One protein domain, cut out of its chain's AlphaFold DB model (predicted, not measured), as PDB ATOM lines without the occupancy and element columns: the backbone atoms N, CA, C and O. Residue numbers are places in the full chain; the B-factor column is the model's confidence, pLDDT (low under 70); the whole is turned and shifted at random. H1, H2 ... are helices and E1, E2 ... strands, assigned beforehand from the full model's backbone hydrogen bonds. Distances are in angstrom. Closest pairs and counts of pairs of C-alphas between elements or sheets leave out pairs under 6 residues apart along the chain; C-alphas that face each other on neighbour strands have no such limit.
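This is residues 15 to 160 of the 170 residues of an uncharacterized protein of Planctomycetes bacterium ADurb.Bin069 (UniProt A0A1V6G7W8). A long, twisted ribbon of two antiparallel strands, the hairpin E2 and E3, runs along the rod, and shorter pieces join it along its length. E1 pairs with E3 near one end and E6 near the other, the hairpin E7 and E8 branches off beside E2, the only helix, H1, packs on the ribbon, and the small hairpin E4 and E5 packs on E2 with E5. The printed part has 146 residues with one named helix and eight named strands, and its class is mostly strand; along the chain H1 comes after E5 and before E6; the neighbour pairs of the branched sheet, E1 and E3, E2 and E3, E2 and E7, E3 and E6, E7 and E8, are antiparallel, and so is the pair E4 and E5, a sheet of two strands. It is only just loose, close to extended, with a radius of gyration of the C-alphas of 21.8 A and spans of 80 by 36 by 28 A.

E1, residues 15 to 20, is an edge strand antiparallel to E3, residues 52 to 79; N 17 and O 76 are 2.9 A apart. E2, residues 29 to 49, bends by 57 degrees at residue 33 and forms a hairpin with E3, with N 37 and O 64 at 2.8 A. E4, residues 88 to 91, and E5, residues 95 to 99, form a hairpin with N 89 and O 98 at 2.9 A. The closest C-alphas of E2 and E5 are those of Phe 31 and Arg 95, 5.6 A apart. H1, residues 106 to 120, is on the branched sheet, and its closest C-alphas to E3 are those of Val 63 and Ala 117, 6.2 A apart. In H1, 10 of 11 O i to N i+4 pairs are within hydrogen-bond range. E6, residues 127 to 130, lies on the same side of E3 as E1, with N 130 and O 55 at 3.1 A; E2 is on the other side. E7, residues 141 to 148, is antiparallel to E2 at 124 degrees between directions, with N 38 and O 143 at 2.8 A. It forms a hairpin with E8, residues 153 to 159, where N 146 and O 155 are 2.9 A apart. E1 and E8 are apart.

E1 begins at C-alpha 15, (372.367, 257.803, 188.550). E2 is 57.7 A long and E3 72.2 A, with C-alpha 52 at (381.870, 314.101, 149.287). H1 is 20.6 A long, E7 21.1 A and E8 18.4 A, ending at C-alpha 159, (362.482, 293.822, 175.175).

The two C-alphas farthest apart, those of Ser 50 and Cys 81, are 80.0 A apart. The printed part has no cut and no long link. The mean pLDDT of the printed part is 80.3; 31 residues are under 70, among them residues 119 to 135 and 81 to 84.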
ATOM      1  N   ASP A  15     373.369 257.272 189.471       80.50
ATOM      2  CA  ASP A  15     372.367 257.803 188.550       80.50
ATOM      3  C   ASP A  15     372.291 259.330 188.663       80.50
ATOM      4  O   ASP A  15     372.691 259.918 189.674       80.50
ATOM      5  N   PHE A  16     371.778 259.979 187.625       84.19
ATOM      6  CA  PHE A  16     371.490 261.406 187.629       84.19
ATOM      7  C   PHE A  16     370.079 261.659 187.108       84.19
ATOM      8  O   PHE A  16     369.590 260.988 186.208       84.19
ATOM      9  N   SER A  17     369.427 262.683 187.649       85.44
ATOM     10  CA  SER A  17     368.121 263.125 187.167       85.44
ATOM     11  C   SER A  17     368.140 264.601 186.822       85.44
ATOM     12  O   SER A  17     368.736 265.408 187.537       85.44
ATOM     13  N   VAL A  18     367.438 264.945 185.747       88.12
ATOM     14  CA  VAL A  18     367.210 266.319 185.304       88.12
ATOM     15  C   VAL A  18     365.745 266.657 185.544       88.12
ATOM     16  O   VAL A  18     364.862 265.943 185.074       88.12
ATOM     17  N   ALA A  19     365.477 267.731 186.281       89.81
ATOM     18  CA  ALA A  19     364.116 268.177 186.567       89.81
ATOM     19  C   ALA A  19     364.035 269.709 186.648       89.81
ATOM     20  O   ALA A  19     365.054 270.356 186.908       89.81
ATOM     21  N   PRO A  20     362.843 270.310 186.458       92.75
ATOM     22  CA  PRO A  20     362.636 271.725 186.742       92.75
ATOM     23  C   PRO A  20     363.057 272.069 188.176       92.75
ATOM     24  O   PRO A  20     362.708 271.361 189.126       92.75
ATOM     25  N   ALA A  21     363.809 273.155 188.339       90.12
ATOM     26  CA  ALA A  21     364.294 273.587 189.643       90.12
ATOM     27  C   ALA A  21     363.147 274.179 190.476       90.12
ATOM     28  O   ALA A  21     362.470 275.115 190.051       90.12
ATOM     29  N   ARG A  22     362.945 273.670 191.695       88.56
ATOM     30  CA  ARG A  22     361.914 274.159 192.631       88.56
ATOM     31  C   ARG A  22     362.413 275.352 193.454       88.56
ATOM     32  O   ARG A  22     362.428 275.296 194.677       88.56
ATOM     33  N   GLY A  23     362.840 276.412 192.773       83.69
ATOM     34  CA  GLY A  23     363.367 277.628 193.397       83.69
ATOM     35  C   GLY A  23     364.891 277.778 193.294       83.69
ATOM     36  O   GLY A  23     365.565 276.928 192.699       83.69
ATOM     37  N   PRO A  24     365.433 278.890 193.824       83.69
ATOM     38  CA  PRO A  24     366.834 279.248 193.650       83.69
ATOM     39  C   PRO A  24     367.810 278.360 194.417       83.69
ATOM     40  O   PRO A  24     368.921 278.169 193.928       83.69
ATOM     41  N   ASP A  25     367.359 277.779 195.527       87.25
ATOM     42  CA  ASP A  25     368.168 276.958 196.435       87.25
ATOM     43  C   ASP A  25     367.942 275.452 196.232       87.25
ATOM     44  O   ASP A  25     368.292 274.638 197.088       87.25
ATOM     45  N   ALA A  26     367.294 275.053 195.128       87.62
ATOM     46  CA  ALA A  26     367.102 273.634 194.851       87.62
ATOM     47  C   ALA A  26     368.475 272.940 194.710       87.62
ATOM     48  O   ALA A  26     369.406 273.522 194.166       87.62
ATOM     49  N   PRO A  27     368.639 271.701 195.199       87.19
ATOM     50  CA  PRO A  27     369.932 271.033 195.148       87.19
ATOM     51  C   PRO A  27     370.334 270.692 193.707       87.19
ATOM     52  O   PRO A  27     369.481 270.377 192.874       87.19
ATOM     53  N   GLY A  28     371.642 270.655 193.452       88.62
ATOM     54  CA  GLY A  28     372.222 270.195 192.189       88.62
ATOM     55  C   GLY A  28     372.836 271.302 191.332       88.62
ATOM     56  O   GLY A  28     372.954 272.454 191.744       88.62
ATOM     57  N   VAL A  29     373.259 270.930 190.124       89.56
ATOM     58  CA  VAL A  29     373.830 271.870 189.147       89.56
ATOM     59  C   VAL A  29     372.700 272.482 188.334       89.56
ATOM     60  O   VAL A  29     371.930 271.759 187.700       89.56
ATOM     61  N   HIS A  30     372.603 273.807 188.337       92.50
ATOM     62  CA  HIS A  30     371.551 274.513 187.619       92.50
ATOM     63  C   HIS A  30     371.966 274.907 186.210       92.50
ATOM     64  O   HIS A  30     373.102 275.303 185.968       92.50
ATOM     65  N   PHE A  31     371.001 274.858 185.302       92.44
ATOM     66  CA  PHE A  31     371.140 275.373 183.949       92.44
ATOM     67  C   PHE A  31     369.796 275.913 183.452       92.44
ATOM     68  O   PHE A  31     368.744 275.664 184.051       92.44
ATOM     69  N   PHE A  32     369.832 276.656 182.351       92.31
ATOM     70  CA  PHE A  32     368.649 277.229 181.714       92.31
ATOM     71  C   PHE A  32     368.550 276.765 180.268       92.31
ATOM     72  O   PHE A  32     369.567 276.554 179.596       92.31
ATOM     73  N   LEU A  33     367.319 276.630 179.774       88.69
ATOM     74  CA  LEU A  33     367.109 276.400 178.351       88.69
ATOM     75  C   LEU A  33     367.414 277.683 177.563       88.69
ATOM     76  O   LEU A  33     367.081 278.786 178.012       88.69
ATOM     77  N   PRO A  34     368.098 277.572 176.410       89.00
ATOM     78  CA  PRO A  34     368.432 278.735 175.611       89.00
ATOM     79  C   PRO A  34     367.202 279.231 174.864       89.00
ATOM     80  O   PRO A  34     366.519 278.463 174.187       89.00
ATOM     81  N   LYS A  35     366.980 280.540 174.924       88.00
ATOM     82  CA  LYS A  35     365.895 281.210 174.217       88.00
ATOM     83  C   LYS A  35     366.447 282.187 173.180       88.00
ATOM     84  O   LYS A  35     367.418 282.889 173.479       88.00
ATOM     85  N   PRO A  36     365.892 282.215 171.954       88.44
ATOM     86  CA  PRO A  36     366.393 283.065 170.884       88.44
ATOM     87  C   PRO A  36     365.939 284.517 171.025       88.44
ATOM     88  O   PRO A  36     364.763 284.816 171.234       88.44
ATOM     89  N   TYR A  37     366.891 285.421 170.828       89.31
ATOM     90  CA  TYR A  37     366.678 286.858 170.751       89.31
ATOM     91  C   TYR A  37     367.401 287.425 169.532       89.31
ATOM     92  O   TYR A  37     368.342 286.828 169.009       89.31
ATOM     93  N   VAL A  38     366.983 288.605 169.098       88.69
ATOM     94  CA  VAL A  38     367.606 289.365 168.019       88.69
ATOM     95  C   VAL A  38     368.114 290.662 168.599       88.69
ATOM     96  O   VAL A  38     367.330 291.522 169.002       88.69
ATOM     97  N   LEU A  39     369.434 290.803 168.625       88.12
ATOM     98  CA  LEU A  39     370.065 292.085 168.866       88.12
ATOM     99  C   LEU A  39     370.066 292.853 167.551       88.12
ATOM    100  O   LEU A  39     370.607 292.374 166.558       88.12
ATOM    101  N   PHE A  40     369.453 294.027 167.551       84.56
ATOM    102  CA  PHE A  40     369.402 294.945 166.426       84.56
ATOM    103  C   PHE A  40     370.179 296.215 166.766       84.56
ATOM    104  O   PHE A  40     369.976 296.796 167.831       84.56
ATOM    105  N   TRP A  41     371.057 296.660 165.874       86.25
ATOM    106  CA  TRP A  41     371.819 297.894 166.049       86.25
ATOM    107  C   TRP A  41     372.087 298.568 164.710       86.25
ATOM    108  O   TRP A  41     371.828 298.015 163.643       86.25
ATOM    109  N   TRP A  42     372.609 299.787 164.771       82.94
ATOM    110  CA  TRP A  42     372.985 300.555 163.594       82.94
ATOM    111  C   TRP A  42     374.493 300.731 163.564       82.94
ATOM    112  O   TRP A  42     375.107 301.057 164.578       82.94
ATOM    113  N   GLU A  43     375.078 300.553 162.390       86.69
ATOM    114  CA  GLU A  43     376.465 300.905 162.119       86.69
ATOM    115  C   GLU A  43     376.526 302.083 161.161       86.69
ATOM    116  O   GLU A  43     375.677 302.246 160.281       86.69
ATOM    117  N   ARG A  44     377.556 302.911 161.327       84.38
ATOM    118  CA  ARG A  44     377.840 303.994 160.396       84.38
ATOM    119  C   ARG A  44     378.759 303.477 159.302       84.38
ATOM    120  O   ARG A  44     379.875 303.054 159.584       84.38
ATOM    121  N   GLU A  45     378.315 303.600 158.062       85.88
ATOM    122  CA  GLU A  45     379.141 303.364 156.885       85.88
ATOM    123  C   GLU A  45     379.423 304.703 156.200       85.88
ATOM    124  O   GLU A  45     378.522 305.530 156.024       85.88
ATOM    125  N   ILE A  46     380.690 304.945 155.866       84.12
ATOM    126  CA  ILE A  46     381.120 306.153 155.160       84.12
ATOM    127  C   ILE A  46     381.388 305.748 153.719       84.12
ATOM    128  O   ILE A  46     382.328 305.004 153.445       84.12
ATOM    129  N   MET A  47     380.566 306.243 152.800       83.75
ATOM    130  CA  MET A  47     380.785 306.057 151.371       83.75
ATOM    131  C   MET A  47     381.290 307.352 150.754       83.75
ATOM    132  O   MET A  47     380.841 308.437 151.110       83.75
ATOM    133  N   TRP A  48     382.177 307.242 149.775       83.44
ATOM    134  CA  TRP A  48     382.645 308.391 149.010       83.44
ATOM    135  C   TRP A  48     381.882 308.463 147.693       83.44
ATOM    136  O   TRP A  48     381.959 307.542 146.880       83.44
ATOM    137  N   LYS A  49     381.144 309.554 147.463       81.38
ATOM    138  CA  LYS A  49     380.481 309.812 146.179       81.38
ATOM    139  C   LYS A  49     380.877 311.196 145.687       81.38
ATOM    140  O   LYS A  49     380.612 312.190 146.353       81.38
ATOM    141  N   SER A  50     381.536 311.246 144.530       82.12
ATOM    142  CA  SER A  50     381.975 312.494 143.888       82.12
ATOM    143  C   SER A  50     382.818 313.413 144.792       82.12
ATOM    144  O   SER A  50     382.681 314.628 144.739       82.12
ATOM    145  N   GLY A  51     383.680 312.837 145.639       81.62
ATOM    146  CA  GLY A  51     384.549 313.596 146.552       81.62
ATOM    147  C   GLY A  51     383.884 314.061 147.852       81.62
ATOM    148  O   GLY A  51     384.568 314.612 148.710       81.62
ATOM    149  N   THR A  52     382.590 313.798 148.044       81.50
ATOM    150  CA  THR A  52     381.870 314.101 149.287       81.50
ATOM    151  C   THR A  52     381.690 312.824 150.120       81.50
ATOM    152  O   THR A  52     381.242 311.806 149.573       81.50
ATOM    153  N   PRO A  53     382.023 312.837 151.426       82.44
ATOM    154  CA  PRO A  53     381.697 311.734 152.319       82.44
ATOM    155  C   PRO A  53     380.187 311.715 152.581       82.44
ATOM    156  O   PRO A  53     379.602 312.699 153.025       82.44
ATOM    157  N   ILE A  54     379.551 310.583 152.307       81.31
ATOM    158  CA  ILE A  54     378.145 310.326 152.604       81.31
ATOM    159  C   ILE A  54     378.088 309.375 153.793       81.31
ATOM    160  O   ILE A  54     378.624 308.264 153.739       81.31
ATOM    161  N   HIS A  55     377.410 309.801 154.856       82.00
ATOM    162  CA  HIS A  55     377.176 308.966 156.025       82.00
ATOM    163  C   HIS A  55     375.873 308.189 155.844       82.00
ATOM    164  O   HIS A  55     374.794 308.768 155.706       82.00
ATOM    165  N   SER A  56     375.974 306.865 155.872       80.19
ATOM    166  CA  SER A  56     374.837 305.952 155.822       80.19
ATOM    167  C   SER A  56     374.712 305.199 157.142       80.19
ATOM    168  O   SER A  56     375.720 304.838 157.755       80.19
ATOM    169  N   LEU A  57     373.477 304.970 157.588       81.62
ATOM    170  CA  LEU A  57     373.185 304.104 158.724       81.62
ATOM    171  C   LEU A  57     372.747 302.738 158.209       81.62
ATOM    172  O   LEU A  57     371.674 302.578 157.624       81.62
ATOM    173  N   VAL A  58     373.592 301.741 158.444       82.75
ATOM    174  CA  VAL A  58     373.349 300.369 158.019       82.75
ATOM    175  C   VAL A  58     372.785 299.583 159.200       82.75
ATOM    176  O   VAL A  58     373.436 299.505 160.242       82.75
ATOM    177  N   PRO A  59     371.587 298.992 159.060       83.12
ATOM    178  CA  PRO A  59     371.040 298.118 160.077       83.12
ATOM    179  C   PRO A  59     371.876 296.843 160.156       83.12
ATOM    180  O   PRO A  59     372.214 296.228 159.138       83.12
ATOM    181  N   ARG A  60     372.177 296.430 161.378       84.31
ATOM    182  CA  ARG A  60     372.817 295.165 161.706       84.31
ATOM    183  C   ARG A  60     371.949 294.402 162.678       84.31
ATOM    184  O   ARG A  60     371.207 294.969 163.478       84.31
ATOM    185  N   SER A  61     372.046 293.089 162.586       83.81
ATOM    186  CA  SER A  61     371.260 292.202 163.416       83.81
ATOM    187  C   SER A  61     372.002 290.906 163.654       83.81
ATOM    188  O   SER A  61     372.607 290.361 162.728       83.81
ATOM    189  N   GLN A  62     371.884 290.374 164.861       86.31
ATOM    190  CA  GLN A  62     372.446 289.086 165.231       86.31
ATOM    191  C   GLN A  62     371.449 288.323 166.090       86.31
ATOM    192  O   GLN A  62     370.891 288.865 167.044       86.31
ATOM    193  N   VAL A  63     371.258 287.046 165.761       85.50
ATOM    194  CA  VAL A  63     370.542 286.123 166.639       85.50
ATOM    195  C   VAL A  63     371.475 285.738 167.780       85.50
ATOM    196  O   VAL A  63     372.539 285.159 167.553       85.50
ATOM    197  N   ILE A  64     371.066 286.050 169.003       88.19
ATOM    198  CA  ILE A  64     371.756 285.668 170.232       88.19
ATOM    199  C   ILE A  64     370.867 284.735 171.051       88.19
ATOM    200  O   ILE A  64     369.646 284.721 170.904       88.19
ATOM    201  N   LEU A  65     371.485 283.925 171.903       87.62
ATOM    202  CA  LEU A  65     370.776 283.034 172.814       87.62
ATOM    203  C   LEU A  65     370.993 283.529 174.233       87.62
ATOM    204  O   LEU A  65     372.140 283.693 174.643       87.62
ATOM    205  N   LEU A  66     369.905 283.733 174.965       91.38
ATOM    206  CA  LEU A  66     369.933 284.152 176.363       91.38
ATOM    207  C   LEU A  66     369.239 283.095 177.237       91.38
ATOM    208  O   LEU A  66     368.430 282.317 176.714       91.38
ATOM    209  N   PRO A  67     369.560 283.027 178.541       90.56
ATOM    210  CA  PRO A  67     368.914 282.094 179.455       90.56
ATOM    211  C   PRO A  67     367.429 282.429 179.613       90.56
ATOM    212  O   PRO A  67     367.070 283.558 179.955       90.56
ATOM    213  N   ASP A  68     366.557 281.440 179.418       89.62
ATOM    214  CA  ASP A  68     365.160 281.568 179.822       89.62
ATOM    215  C   ASP A  68     365.031 281.315 181.325       89.62
ATOM    216  O   ASP A  68     364.976 280.171 181.778       89.62
ATOM    217  N   VAL A  69     364.959 282.394 182.104       86.19
ATOM    218  CA  VAL A  69     364.828 282.336 183.568       86.19
ATOM    219  C   VAL A  69     363.573 281.596 184.045       86.19
ATOM    220  O   VAL A  69     363.557 281.113 185.177       86.19
ATOM    221  N   SER A  70     362.544 281.466 183.199       86.62
ATOM    222  CA  SER A  70     361.341 280.685 183.514       86.62
ATOM    223  C   SER A  70     361.555 279.174 183.360       86.62
ATOM    224  O   SER A  70     360.839 278.380 183.966       86.62
ATOM    225  N   GLN A  71     362.570 278.770 182.595       87.19
ATOM    226  CA  GLN A  71     362.899 277.380 182.288       87.19
ATOM    227  C   GLN A  71     364.225 276.978 182.943       87.19
ATOM    228  O   GLN A  71     365.180 276.562 182.282       87.19
ATOM    229  N   ARG A  72     364.277 277.114 184.272       91.50
ATOM    230  CA  ARG A  72     365.409 276.677 185.099       91.50
ATOM    231  C   ARG A  72     365.295 275.192 185.427       91.50
ATOM    232  O   ARG A  72     364.285 274.741 185.966       91.50
ATOM    233  N   TYR A  73     366.370 274.454 185.190       90.88
ATOM    234  CA  TYR A  73     366.485 273.033 185.506       90.88
ATOM    235  C   TYR A  73     367.625 272.799 186.498       90.88
ATOM    236  O   TYR A  73     368.509 273.642 186.660       90.88
ATOM    237  N   ALA A  74     367.577 271.664 187.188       92.12
ATOM    238  CA  ALA A  74     368.629 271.195 188.075       92.12
ATOM    239  C   ALA A  74     368.990 269.746 187.738       92.12
ATOM    240  O   ALA A  74     368.110 268.913 187.494       92.12
ATOM    241  N   ILE A  75     370.290 269.460 187.736       89.06
ATOM    242  CA  ILE A  75     370.842 268.113 187.635       89.06
ATOM    243  C   ILE A  75     371.201 267.655 189.042       89.06
ATOM    244  O   ILE A  75     372.088 268.227 189.681       89.06
ATOM    245  N   THR A  76     370.531 266.615 189.522       88.75
ATOM    246  CA  THR A  76     370.825 266.002 190.819       88.75
ATOM    247  C   THR A  76     371.432 264.628 190.620       88.75
ATOM    248  O   THR A  76     370.849 263.783 189.940       88.75
ATOM    249  N   GLN A  77     372.578 264.396 191.249       85.56
ATOM    250  CA  GLN A  77     373.241 263.098 191.263       85.56
ATOM    251  C   GLN A  77     372.772 262.286 192.467       85.56
ATOM    252  O   GLN A  77     372.599 262.817 193.565       85.56
ATOM    253  N   ARG A  78     372.607 260.982 192.272       80.62
ATOM    254  CA  ARG A  78     372.399 260.012 193.343       80.62
ATOM    255  C   ARG A  78     373.484 258.953 193.238       80.62
ATOM    256  O   ARG A  78     373.420 258.045 192.414       80.62
ATOM    257  N   ALA A  79     374.482 259.087 194.097       70.75
ATOM    258  CA  ALA A  79     375.488 258.070 194.332       70.75
ATOM    259  C   ALA A  79     375.055 257.277 195.567       70.75
ATOM    260  O   ALA A  79     375.111 257.788 196.681       70.75
ATOM    261  N   TRP A  80     374.537 256.064 195.367       71.38
ATOM    262  CA  TRP A  80     374.093 255.224 196.482       71.38
ATOM    263  C   TRP A  80     375.308 254.604 197.187       71.38
ATOM    264  O   TRP A  80     375.781 255.122 198.192       71.38
ATOM    265  N   CYS A  81     375.878 253.548 196.602       69.69
ATOM    266  CA  CYS A  81     377.104 252.890 197.074       69.69
ATOM    267  C   CYS A  81     378.221 252.900 196.020       69.69
ATOM    268  O   CYS A  81     379.258 252.271 196.208       69.69
ATOM    269  N   ALA A  82     377.999 253.582 194.898       64.12
ATOM    270  CA  ALA A  82     378.955 253.692 193.809       64.12
ATOM    271  C   ALA A  82     379.586 255.078 193.782       64.12
ATOM    272  O   ALA A  82     378.921 256.080 194.039       64.12
ATOM    273  N   LYS A  83     380.866 255.123 193.422       66.25
ATOM    274  CA  LYS A  83     381.506 256.353 192.961       66.25
ATOM    275  C   LYS A  83     381.169 256.499 191.481       66.25
ATOM    276  O   LYS A  83     381.431 255.582 190.710       66.25
ATOM    277  N   GLY A  84     380.539 257.609 191.121       67.06
ATOM    278  CA  GLY A  84     380.312 257.992 189.734       67.06
ATOM    279  C   GLY A  84     381.029 259.305 189.476       67.06
ATOM    280  O   GLY A  84     380.797 260.270 190.205       67.06
ATOM    281  N   ASP A  85     381.891 259.332 188.467       72.25
ATOM    282  CA  ASP A  85     382.488 260.571 187.984       72.25
ATOM    283  C   ASP A  85     381.511 261.209 186.995       72.25
ATOM    284  O   ASP A  85     381.215 260.653 185.935       72.25
ATOM    285  N   PHE A  86     380.970 262.365 187.368       78.38
ATOM    286  CA  PHE A  86     380.073 263.142 186.522       78.38
ATOM    287  C   PHE A  86     380.759 264.446 186.125       78.38
ATOM    288  O   PHE A  86     381.163 265.227 186.987       78.38
ATOM    289  N   SER A  87     380.853 264.697 184.822       84.44
ATOM    290  CA  SER A  87     381.320 265.962 184.257       84.44
ATOM    291  C   SER A  87     380.170 266.674 183.559       84.44
ATOM    292  O   SER A  87     379.433 266.071 182.772       84.44
ATOM    293  N   TYR A  88     380.040 267.972 183.821       86.44
ATOM    294  CA  TYR A  88     379.055 268.838 183.187       86.44
ATOM    295  C   TYR A  88     379.763 269.932 182.412       86.44
ATOM    296  O   TYR A  88     380.561 270.684 182.968       86.44
ATOM    297  N   HIS A  89     379.422 270.051 181.138       88.69
ATOM    298  CA  HIS A  89     379.904 271.134 180.301       88.69
ATOM    299  C   HIS A  89     378.792 272.164 180.168       88.69
ATOM    300  O   HIS A  89     377.801 271.940 179.470       88.69
ATOM    301  N   LEU A  90     378.955 273.277 180.885       88.62
ATOM    302  CA  LEU A  90     378.109 274.452 180.747       88.62
ATOM    303  C   LEU A  90     378.813 275.467 179.853       88.62
ATOM    304  O   LEU A  90     379.920 275.907 180.159       88.62
ATOM    305  N   LYS A  91     378.153 275.887 178.778       87.81
ATOM    306  CA  LYS A  91     378.610 277.015 177.976       87.81
ATOM    307  C   LYS A  91     378.074 278.317 178.544       87.81
ATOM    308  O   LYS A  91     376.914 278.396 178.956       87.81
ATOM    309  N   ASP A  92     378.944 279.322 178.567       88.25
ATOM    310  CA  ASP A  92     378.666 280.660 179.098       88.25
ATOM    311  C   ASP A  92     378.215 280.639 180.579       88.25
ATOM    312  O   ASP A  92     377.602 281.583 181.063       88.25
ATOM    313  N   GLY A  93     378.490 279.546 181.305       89.56
ATOM    314  CA  GLY A  93     378.132 279.359 182.716       89.56
ATOM    315  C   GLY A  93     376.675 278.967 182.998       89.56
ATOM    316  O   GLY A  93     376.345 278.715 184.152       89.56
ATOM    317  N   TRP A  94     375.800 278.881 181.988       92.12
ATOM    318  CA  TRP A  94     374.359 278.665 182.209       92.12
ATOM    319  C   TRP A  94     373.691 277.648 181.279       92.12
ATOM    320  O   TRP A  94     372.639 277.113 181.633       92.12
ATOM    321  N   ARG A  95     374.249 277.380 180.090       89.94
ATOM    322  CA  ARG A  95     373.651 276.463 179.107       89.94
ATOM    323  C   ARG A  95     374.321 275.104 179.185       89.94
ATOM    324  O   ARG A  95     375.504 275.001 178.880       89.94
ATOM    325  N   LEU A  96     373.565 274.058 179.502       88.50
ATOM    326  CA  LEU A  96     374.078 272.692 179.448       88.50
ATOM    327  C   LEU A  96     374.337 272.271 177.999       88.50
ATOM    328  O   LEU A  96     373.413 272.269 177.191       88.50
ATOM    329  N   GLU A  97     375.583 271.923 177.682       86.12
ATOM    330  CA  GLU A  97     375.962 271.352 176.386       86.12
ATOM    331  C   GLU A  97     376.142 269.844 176.469       86.12
ATOM    332  O   GLU A  97     375.592 269.141 175.631       86.12
ATOM    333  N   ALA A  98     376.858 269.353 177.487       83.81
ATOM    334  CA  ALA A  98     377.143 267.931 177.643       83.81
ATOM    335  C   ALA A  98     377.085 267.454 179.098       83.81
ATOM    336  O   ALA A  98     377.585 268.120 180.007       83.81
ATOM    337  N   ILE A  99     376.541 266.250 179.290       81.38
ATOM    338  CA  ILE A  99     376.733 265.426 180.488       81.38
ATOM    339  C   ILE A  99     377.655 264.281 180.079       81.38
ATOM    340  O   ILE A  99     377.348 263.573 179.120       81.38
ATOM    341  N   ASN A 100     378.795 264.133 180.753       80.88
ATOM    342  CA  ASN A 100     379.793 263.090 180.477       80.88
ATOM    343  C   ASN A 100     380.210 262.999 178.990       80.88
ATOM    344  O   ASN A 100     380.552 261.930 178.494       80.88
ATOM    345  N   GLY A 101     380.143 264.118 178.259       65.75
ATOM    346  CA  GLY A 101     380.496 264.193 176.837       65.75
ATOM    347  C   GLY A 101     379.494 263.563 175.857       65.75
ATOM    348  O   GLY A 101     379.802 263.492 174.674       65.75
ATOM    349  N   THR A 102     378.319 263.096 176.303       64.06
ATOM    350  CA  THR A 102     377.383 262.334 175.443       64.06
ATOM    351  C   THR A 102     376.234 263.166 174.861       64.06
ATOM    352  O   THR A 102     375.530 262.695 173.973       64.06
ATOM    353  N   MET A 103     376.009 264.392 175.341       62.41
ATOM    354  CA  MET A 103     374.903 265.225 174.853       62.41
ATOM    355  C   MET A 103     375.411 266.214 173.797       62.41
ATOM    356  O   MET A 103     376.393 266.915 174.025       62.41
ATOM    357  N   ASP A 104     374.741 266.243 172.643       64.75
ATOM    358  CA  ASP A 104     374.948 267.215 171.568       64.75
ATOM    359  C   ASP A 104     373.706 268.111 171.479       64.75
ATOM    360  O   ASP A 104     372.618 267.674 171.099       64.75
ATOM    361  N   THR A 105     373.853 269.376 171.871       64.94
ATOM    362  CA  THR A 105     372.776 270.375 171.774       64.94
ATOM    363  C   THR A 105     372.780 271.120 170.440       64.94
ATOM    364  O   THR A 105     371.894 271.940 170.199       64.94
ATOM    365  N   GLY A 106     373.731 270.833 169.548       70.88
ATOM    366  CA  GLY A 106     373.915 271.504 168.266       70.88
ATOM    367  C   GLY A 106     372.683 271.448 167.368       70.88
ATOM    368  O   GLY A 106     372.287 272.481 166.835       70.88
ATOM    369  N   GLU A 107     372.026 270.290 167.260       68.44
ATOM    370  CA  GLU A 107     370.794 270.120 166.471       68.44
ATOM    371  C   GLU A 107     369.644 270.989 166.992       68.44
ATOM    372  O   GLU A 107     369.017 271.718 166.224       68.44
ATOM    373  N   PHE A 108     369.408 270.988 168.307       68.25
ATOM    374  CA  PHE A 108     368.397 271.848 168.925       68.25
ATOM    375  C   PHE A 108     368.727 273.329 168.712       68.25
ATOM    376  O   PHE A 108     367.878 274.118 168.297       68.25
ATOM    377  N   LEU A 109     369.988 273.711 168.931       70.75
ATOM    378  CA  LEU A 109     370.444 275.078 168.709       70.75
ATOM    379  C   LEU A 109     370.312 275.493 167.241       70.75
ATOM    380  O   LEU A 109     369.973 276.643 166.977       70.75
ATOM    381  N   ARG A 110     370.557 274.589 166.291       75.56
ATOM    382  CA  ARG A 110     370.394 274.836 164.855       75.56
ATOM    383  C   ARG A 110     368.923 275.013 164.490       75.56
ATOM    384  O   ARG A 110     368.584 276.018 163.871       75.56
ATOM    385  N   ALA A 111     368.059 274.116 164.965       68.44
ATOM    386  CA  ALA A 111     366.612 274.179 164.764       68.44
ATOM    387  C   ALA A 111     365.989 275.477 165.301       68.44
ATOM    388  O   ALA A 111     364.993 275.949 164.767       68.44
ATOM    389  N   VAL A 112     366.588 276.083 166.331       68.19
ATOM    390  CA  VAL A 112     366.156 277.379 166.869       68.19
ATOM    391  C   VAL A 112     366.812 278.559 166.136       68.19
ATOM    392  O   VAL A 112     366.150 279.557 165.852       68.19
ATOM    393  N   LYS A 113     368.110 278.477 165.817       70.94
ATOM    394  CA  LYS A 113     368.873 279.585 165.214       70.94
ATOM    395  C   LYS A 113     368.533 279.836 163.751       70.94
ATOM    396  O   LYS A 113     368.494 280.995 163.351       70.94
ATOM    397  N   GLU A 114     368.339 278.795 162.946       76.25
ATOM    398  CA  GLU A 114     368.116 278.960 161.505       76.25
ATOM    399  C   GLU A 114     366.793 279.675 161.198       76.25
ATOM    400  O   GLU A 114     366.825 280.675 160.472       76.25
ATOM    401  N   PRO A 115     365.646 279.279 161.788       70.31
ATOM    402  CA  PRO A 115     364.389 279.991 161.573       70.31
ATOM    403  C   PRO A 115     364.425 281.420 162.121       70.31
ATOM    404  O   PRO A 115     363.930 282.344 161.478       70.31
ATOM    405  N   ALA A 116     365.077 281.622 163.272       68.75
ATOM    406  CA  ALA A 116     365.312 282.940 163.849       68.75
ATOM    407  C   ALA A 116     366.115 283.848 162.903       68.75
ATOM    408  O   ALA A 116     365.742 284.996 162.671       68.75
ATOM    409  N   ALA A 117     367.200 283.336 162.318       71.62
ATOM    410  CA  ALA A 117     368.024 284.086 161.376       71.62
ATOM    411  C   ALA A 117     367.267 284.393 160.075       71.62
ATOM    412  O   ALA A 117     367.404 285.490 159.527       71.62
ATOM    413  N   ALA A 118     366.438 283.457 159.605       72.50
ATOM    414  CA  ALA A 118     365.580 283.661 158.444       72.50
ATOM    415  C   ALA A 118     364.531 284.758 158.691       72.50
ATOM    416  O   ALA A 118     364.373 285.632 157.843       72.50
ATOM    417  N   ALA A 119     363.883 284.768 159.863       67.62
ATOM    418  CA  ALA A 119     362.881 285.773 160.228       67.62
ATOM    419  C   ALA A 119     363.455 287.201 160.266       67.62
ATOM    420  O   ALA A 119     362.760 288.169 159.971       67.62
ATOM    421  N   VAL A 120     364.735 287.343 160.609       69.31
ATOM    422  CA  VAL A 120     365.425 288.639 160.704       69.31
ATOM    423  C   VAL A 120     365.811 289.204 159.335       69.31
ATOM    424  O   VAL A 120     365.943 290.423 159.173       69.31
ATOM    425  N   LYS A 121     365.997 288.347 158.326       69.38
ATOM    426  CA  LYS A 121     366.479 288.757 157.004       69.38
ATOM    427  C   LYS A 121     365.448 289.655 156.310       69.38
ATOM    428  O   LYS A 121     364.448 289.184 155.785       69.38
ATOM    429  N   GLY A 122     365.732 290.958 156.266       65.00
ATOM    430  CA  GLY A 122     364.871 291.961 155.624       65.00
ATOM    431  C   GLY A 122     363.800 292.572 156.533       65.00
ATOM    432  O   GLY A 122     363.064 293.439 156.074       65.00
ATOM    433  N   ALA A 123     363.745 292.189 157.813       65.88
ATOM    434  CA  ALA A 123     362.793 292.748 158.777       65.88
ATOM    435  C   ALA A 123     363.088 294.217 159.146       65.88
ATOM    436  O   ALA A 123     362.206 294.929 159.619       65.88
ATOM    437  N   PHE A 124     364.318 294.687 158.915       67.69
ATOM    438  CA  PHE A 124     364.757 296.027 159.297       67.69
ATOM    439  C   PHE A 124     365.153 296.857 158.074       67.69
ATOM    440  O   PHE A 124     366.092 296.523 157.348       67.69
ATOM    441  N   ALA A 125     364.428 297.952 157.851       66.94
ATOM    442  CA  ALA A 125     364.698 298.878 156.761       66.94
ATOM    443  C   ALA A 125     366.010 299.644 156.991       66.94
ATOM    444  O   ALA A 125     366.354 299.988 158.120       66.94
ATOM    445  N   ARG A 126     366.732 299.953 155.908       63.84
ATOM    446  CA  ARG A 126     367.860 300.895 155.954       63.84
ATOM    447  C   ARG A 126     367.338 302.300 156.250       63.84
ATOM    448  O   ARG A 126     366.398 302.750 155.600       63.84
ATOM    449  N   ALA A 127     367.966 302.995 157.194       62.75
ATOM    450  CA  ALA A 127     367.735 304.418 157.387       62.75
ATOM    451  C   ALA A 127     368.464 305.188 156.272       62.75
ATOM    452  O   ALA A 127     369.542 304.785 155.834       62.75
ATOM    453  N   GLY A 128     367.838 306.251 155.761       59.88
ATOM    454  CA  GLY A 128     368.348 307.017 154.620       59.88
ATOM    455  C   GLY A 128     369.758 307.580 154.839       59.88
ATOM    456  O   GLY A 128     370.183 307.815 155.970       59.88
ATOM    457  N   ALA A 129     370.486 307.797 153.743       61.34
ATOM    458  CA  ALA A 129     371.808 308.417 153.763       61.34
ATOM    459  C   ALA A 129     371.689 309.948 153.843       61.34
ATOM    460  O   ALA A 129     370.856 310.529 153.146       61.34
ATOM    461  N   SER A 130     372.532 310.594 154.654       64.38
ATOM    462  CA  SER A 130     372.582 312.059 154.776       64.38
ATOM    463  C   SER A 130     373.957 312.598 154.382       64.38
ATOM    464  O   SER A 130     374.988 312.009 154.722       64.38
ATOM    465  N   ALA A 131     373.955 313.720 153.660       59.84
ATOM    466  CA  ALA A 131     375.154 314.488 153.324       59.84
ATOM    467  C   ALA A 131     375.490 315.548 154.395       59.84
ATOM    468  O   ALA A 131     376.645 315.946 154.509       59.84
ATOM    469  N   ASP A 132     374.520 315.941 155.227       63.97
ATOM    470  CA  ASP A 132     374.624 317.077 156.163       63.97
ATOM    471  C   ASP A 132     375.204 316.692 157.535       63.97
ATOM    472  O   ASP A 132     374.885 317.270 158.573       63.97
ATOM    473  N   GLY A 133     376.082 315.691 157.545       64.00
ATOM    474  CA  GLY A 133     376.709 315.172 158.752       64.00
ATOM    475  C   GLY A 133     376.068 313.892 159.285       64.00
ATOM    476  O   GLY A 133     375.031 313.403 158.840       64.00
ATOM    477  N   ALA A 134     376.782 313.295 160.229       62.81
ATOM    478  CA  ALA A 134     376.514 311.987 160.789       62.81
ATOM    479  C   ALA A 134     375.237 311.984 161.669       62.81
ATOM    480  O   ALA A 134     375.303 312.491 162.789       62.81
ATOM    481  N   PRO A 135     374.102 311.363 161.261       69.56
ATOM    482  CA  PRO A 135     372.940 311.239 162.147       69.56
ATOM    483  C   PRO A 135     373.321 310.467 163.423       69.56
ATOM    484  O   PRO A 135     374.163 309.561 163.333       69.56
ATOM    485  N   PRO A 136     372.759 310.805 164.599       77.00
ATOM    486  CA  PRO A 136     373.061 310.107 165.846       77.00
ATOM    487  C   PRO A 136     372.682 308.628 165.726       77.00
ATOM    488  O   PRO A 136     371.655 308.287 165.139       77.00
ATOM    489  N   LEU A 137     373.533 307.745 166.258       79.25
ATOM    490  CA  LEU A 137     373.258 306.311 166.248       79.25
ATOM    491  C   LEU A 137     372.127 306.013 167.240       79.25
ATOM    492  O   LEU A 137     372.264 306.357 168.417       79.25
ATOM    493  N   PRO A 138     371.025 305.377 166.804       80.06
ATOM    494  CA  PRO A 138     370.012 304.898 167.731       80.06
ATOM    495  C   PRO A 138     370.621 303.854 168.678       80.06
ATOM    496  O   PRO A 138     371.515 303.109 168.260       80.06
ATOM    497  N   PRO A 139     370.130 303.746 169.925       80.06
ATOM    498  CA  PRO A 139     370.565 302.688 170.825       80.06
ATOM    499  C   PRO A 139     370.213 301.306 170.250       80.06
ATOM    500  O   PRO A 139     369.235 301.181 169.499       80.06
ATOM    501  N   PRO A 140     370.979 300.258 170.604       83.88
ATOM    502  CA  PRO A 140     370.630 298.898 170.230       83.88
ATOM    503  C   PRO A 140     369.262 298.519 170.808       83.88
ATOM    504  O   PRO A 140     368.851 299.005 171.863       83.88
ATOM    505  N   VAL A 141     368.550 297.642 170.110       84.62
ATOM    506  CA  VAL A 141     367.239 297.138 170.517       84.62
ATOM    507  C   VAL A 141     367.292 295.623 170.541       84.62
ATOM    508  O   VAL A 141     367.755 294.995 169.592       84.62
ATOM    509  N   LEU A 142     366.802 295.033 171.624       88.69
ATOM    510  CA  LEU A 142     366.668 293.591 171.748       88.69
ATOM    511  C   LEU A 142     365.221 293.189 171.467       88.69
ATOM    512  O   LEU A 142     364.289 293.750 172.046       88.69
ATOM    513  N   TYR A 143     365.040 292.208 170.594       87.25
ATOM    514  CA  TYR A 143     363.753 291.574 170.345       87.25
ATOM    515  C   TYR A 143     363.800 290.127 170.807       87.25
ATOM    516  O   TYR A 143     364.740 289.397 170.512       87.25
ATOM    517  N   GLU A 144     362.771 289.699 171.511       88.69
ATOM    518  CA  GLU A 144     362.495 288.295 171.759       88.69
ATOM    519  C   GLU A 144     361.763 287.713 170.551       88.69
ATOM    520  O   GLU A 144     360.818 288.317 170.039       88.69
ATOM    521  N   LEU A 145     362.200 286.535 170.111       85.81
ATOM    522  CA  LEU A 145     361.527 285.771 169.070       85.81
ATOM    523  C   LEU A 145     360.519 284.830 169.726       85.81
ATOM    524  O   LEU A 145     360.898 283.841 170.356       85.81
ATOM    525  N   VAL A 146     359.233 285.130 169.570       85.88
ATOM    526  CA  VAL A 146     358.145 284.302 170.099       85.88
ATOM    527  C   VAL A 146     357.545 283.509 168.951       85.88
ATOM    528  O   VAL A 146     357.014 284.087 168.006       85.88
ATOM    529  N   TRP A 147     357.641 282.183 169.014       82.50
ATOM    530  CA  TRP A 147     356.963 281.327 168.046       82.50
ATOM    531  C   TRP A 147     355.448 281.378 168.270       82.50
ATOM    532  O   TRP A 147     354.970 281.222 169.395       82.50
ATOM    533  N   ARG A 148     354.704 281.604 167.190       83.88
ATOM    534  CA  ARG A 148     353.245 281.655 167.155       83.88
ATOM    535  C   ARG A 148     352.731 280.482 166.331       83.88
ATOM    536  O   ARG A 148     352.917 280.455 165.114       83.88
ATOM    537  N   ASP A 149     352.108 279.509 166.993       82.75
ATOM    538  CA  ASP A 149     351.610 278.286 166.344       82.75
ATOM    539  C   ASP A 149     350.494 278.559 165.328       82.75
ATOM    540  O   ASP A 149     350.410 277.891 164.297       82.75
ATOM    541  N   ASP A 150     349.670 279.569 165.595       83.62
ATOM    542  CA  ASP A 150     348.572 280.030 164.746       83.62
ATOM    543  C   ASP A 150     349.070 280.624 163.423       83.62
ATOM    544  O   ASP A 150     348.546 280.301 162.358       83.62
ATOM    545  N   ALA A 151     350.121 281.441 163.478       76.56
ATOM    546  CA  ALA A 151     350.729 282.051 162.297       76.56
ATOM    547  C   ALA A 151     351.836 281.188 161.666       76.56
ATOM    548  O   ALA A 151     352.315 281.512 160.578       76.56
ATOM    549  N   ARG A 152     352.274 280.120 162.355       81.25
ATOM    550  CA  ARG A 152     353.506 279.359 162.059       81.25
ATOM    551  C   ARG A 152     354.692 280.279 161.760       81.25
ATOM    552  O   ARG A 152     355.455 280.056 160.818       81.25
ATOM    553  N   ALA A 153     354.805 281.347 162.541       77.38
ATOM    554  CA  ALA A 153     355.757 282.422 162.323       77.38
ATOM    555  C   ALA A 153     356.326 282.920 163.651       77.38
ATOM    556  O   ALA A 153     355.759 282.690 164.720       77.38
ATOM    557  N   TYR A 154     357.454 283.624 163.575       80.44
ATOM    558  CA  TYR A 154     358.004 284.331 164.724       80.44
ATOM    559  C   TYR A 154     357.426 285.737 164.816       80.44
ATOM    560  O   TYR A 154     357.457 286.502 163.853       80.44
ATOM    561  N   GLU A 155     356.953 286.083 166.004       85.06
ATOM    562  CA  GLU A 155     356.626 287.446 166.388       85.06
ATOM    563  C   GLU A 155     357.827 288.078 167.103       85.06
ATOM    564  O   GLU A 155     358.464 287.453 167.957       85.06
ATOM    565  N   PHE A 156     358.130 289.329 166.758       85.00
ATOM    566  CA  PHE A 156     359.186 290.108 167.397       85.00
ATOM    567  C   PHE A 156     358.604 290.908 168.554       85.00
ATOM    568  O   PHE A 156     357.940 291.925 168.348       85.00
ATOM    569  N   ARG A 157     358.899 290.492 169.783       87.12
ATOM    570  CA  ARG A 157     358.512 291.250 170.973       87.12
ATOM    571  C   ARG A 157     359.682 292.100 171.441       87.12
ATOM    572  O   ARG A 157     360.719 291.571 171.829       87.12
ATOM    573  N   ARG A 158     359.536 293.427 171.408       83.00
ATOM    574  CA  ARG A 158     360.579 294.338 171.900       83.00
ATOM    575  C   ARG A 158     360.796 294.116 173.396       83.00
ATOM    576  O   ARG A 158     359.847 294.151 174.172       83.00
ATOM    577  N   VAL A 159     362.052 293.933 173.783       85.00
ATOM    578  CA  VAL A 159     362.482 293.822 175.175       85.00
ATOM    579  C   VAL A 159     363.068 295.166 175.584       85.00
ATOM    580  O   VAL A 159     363.935 295.713 174.896       85.00
ATOM    581  N   ALA A 160     362.579 295.727 176.687       74.81
ATOM    582  CA  ALA A 160     363.206 296.897 177.279       74.81
ATOM    583  C   ALA A 160     364.599 296.493 177.784       74.81
ATOM    584  O   ALA A 160     364.731 295.565 178.576       74.81
TER     585      ALA A 160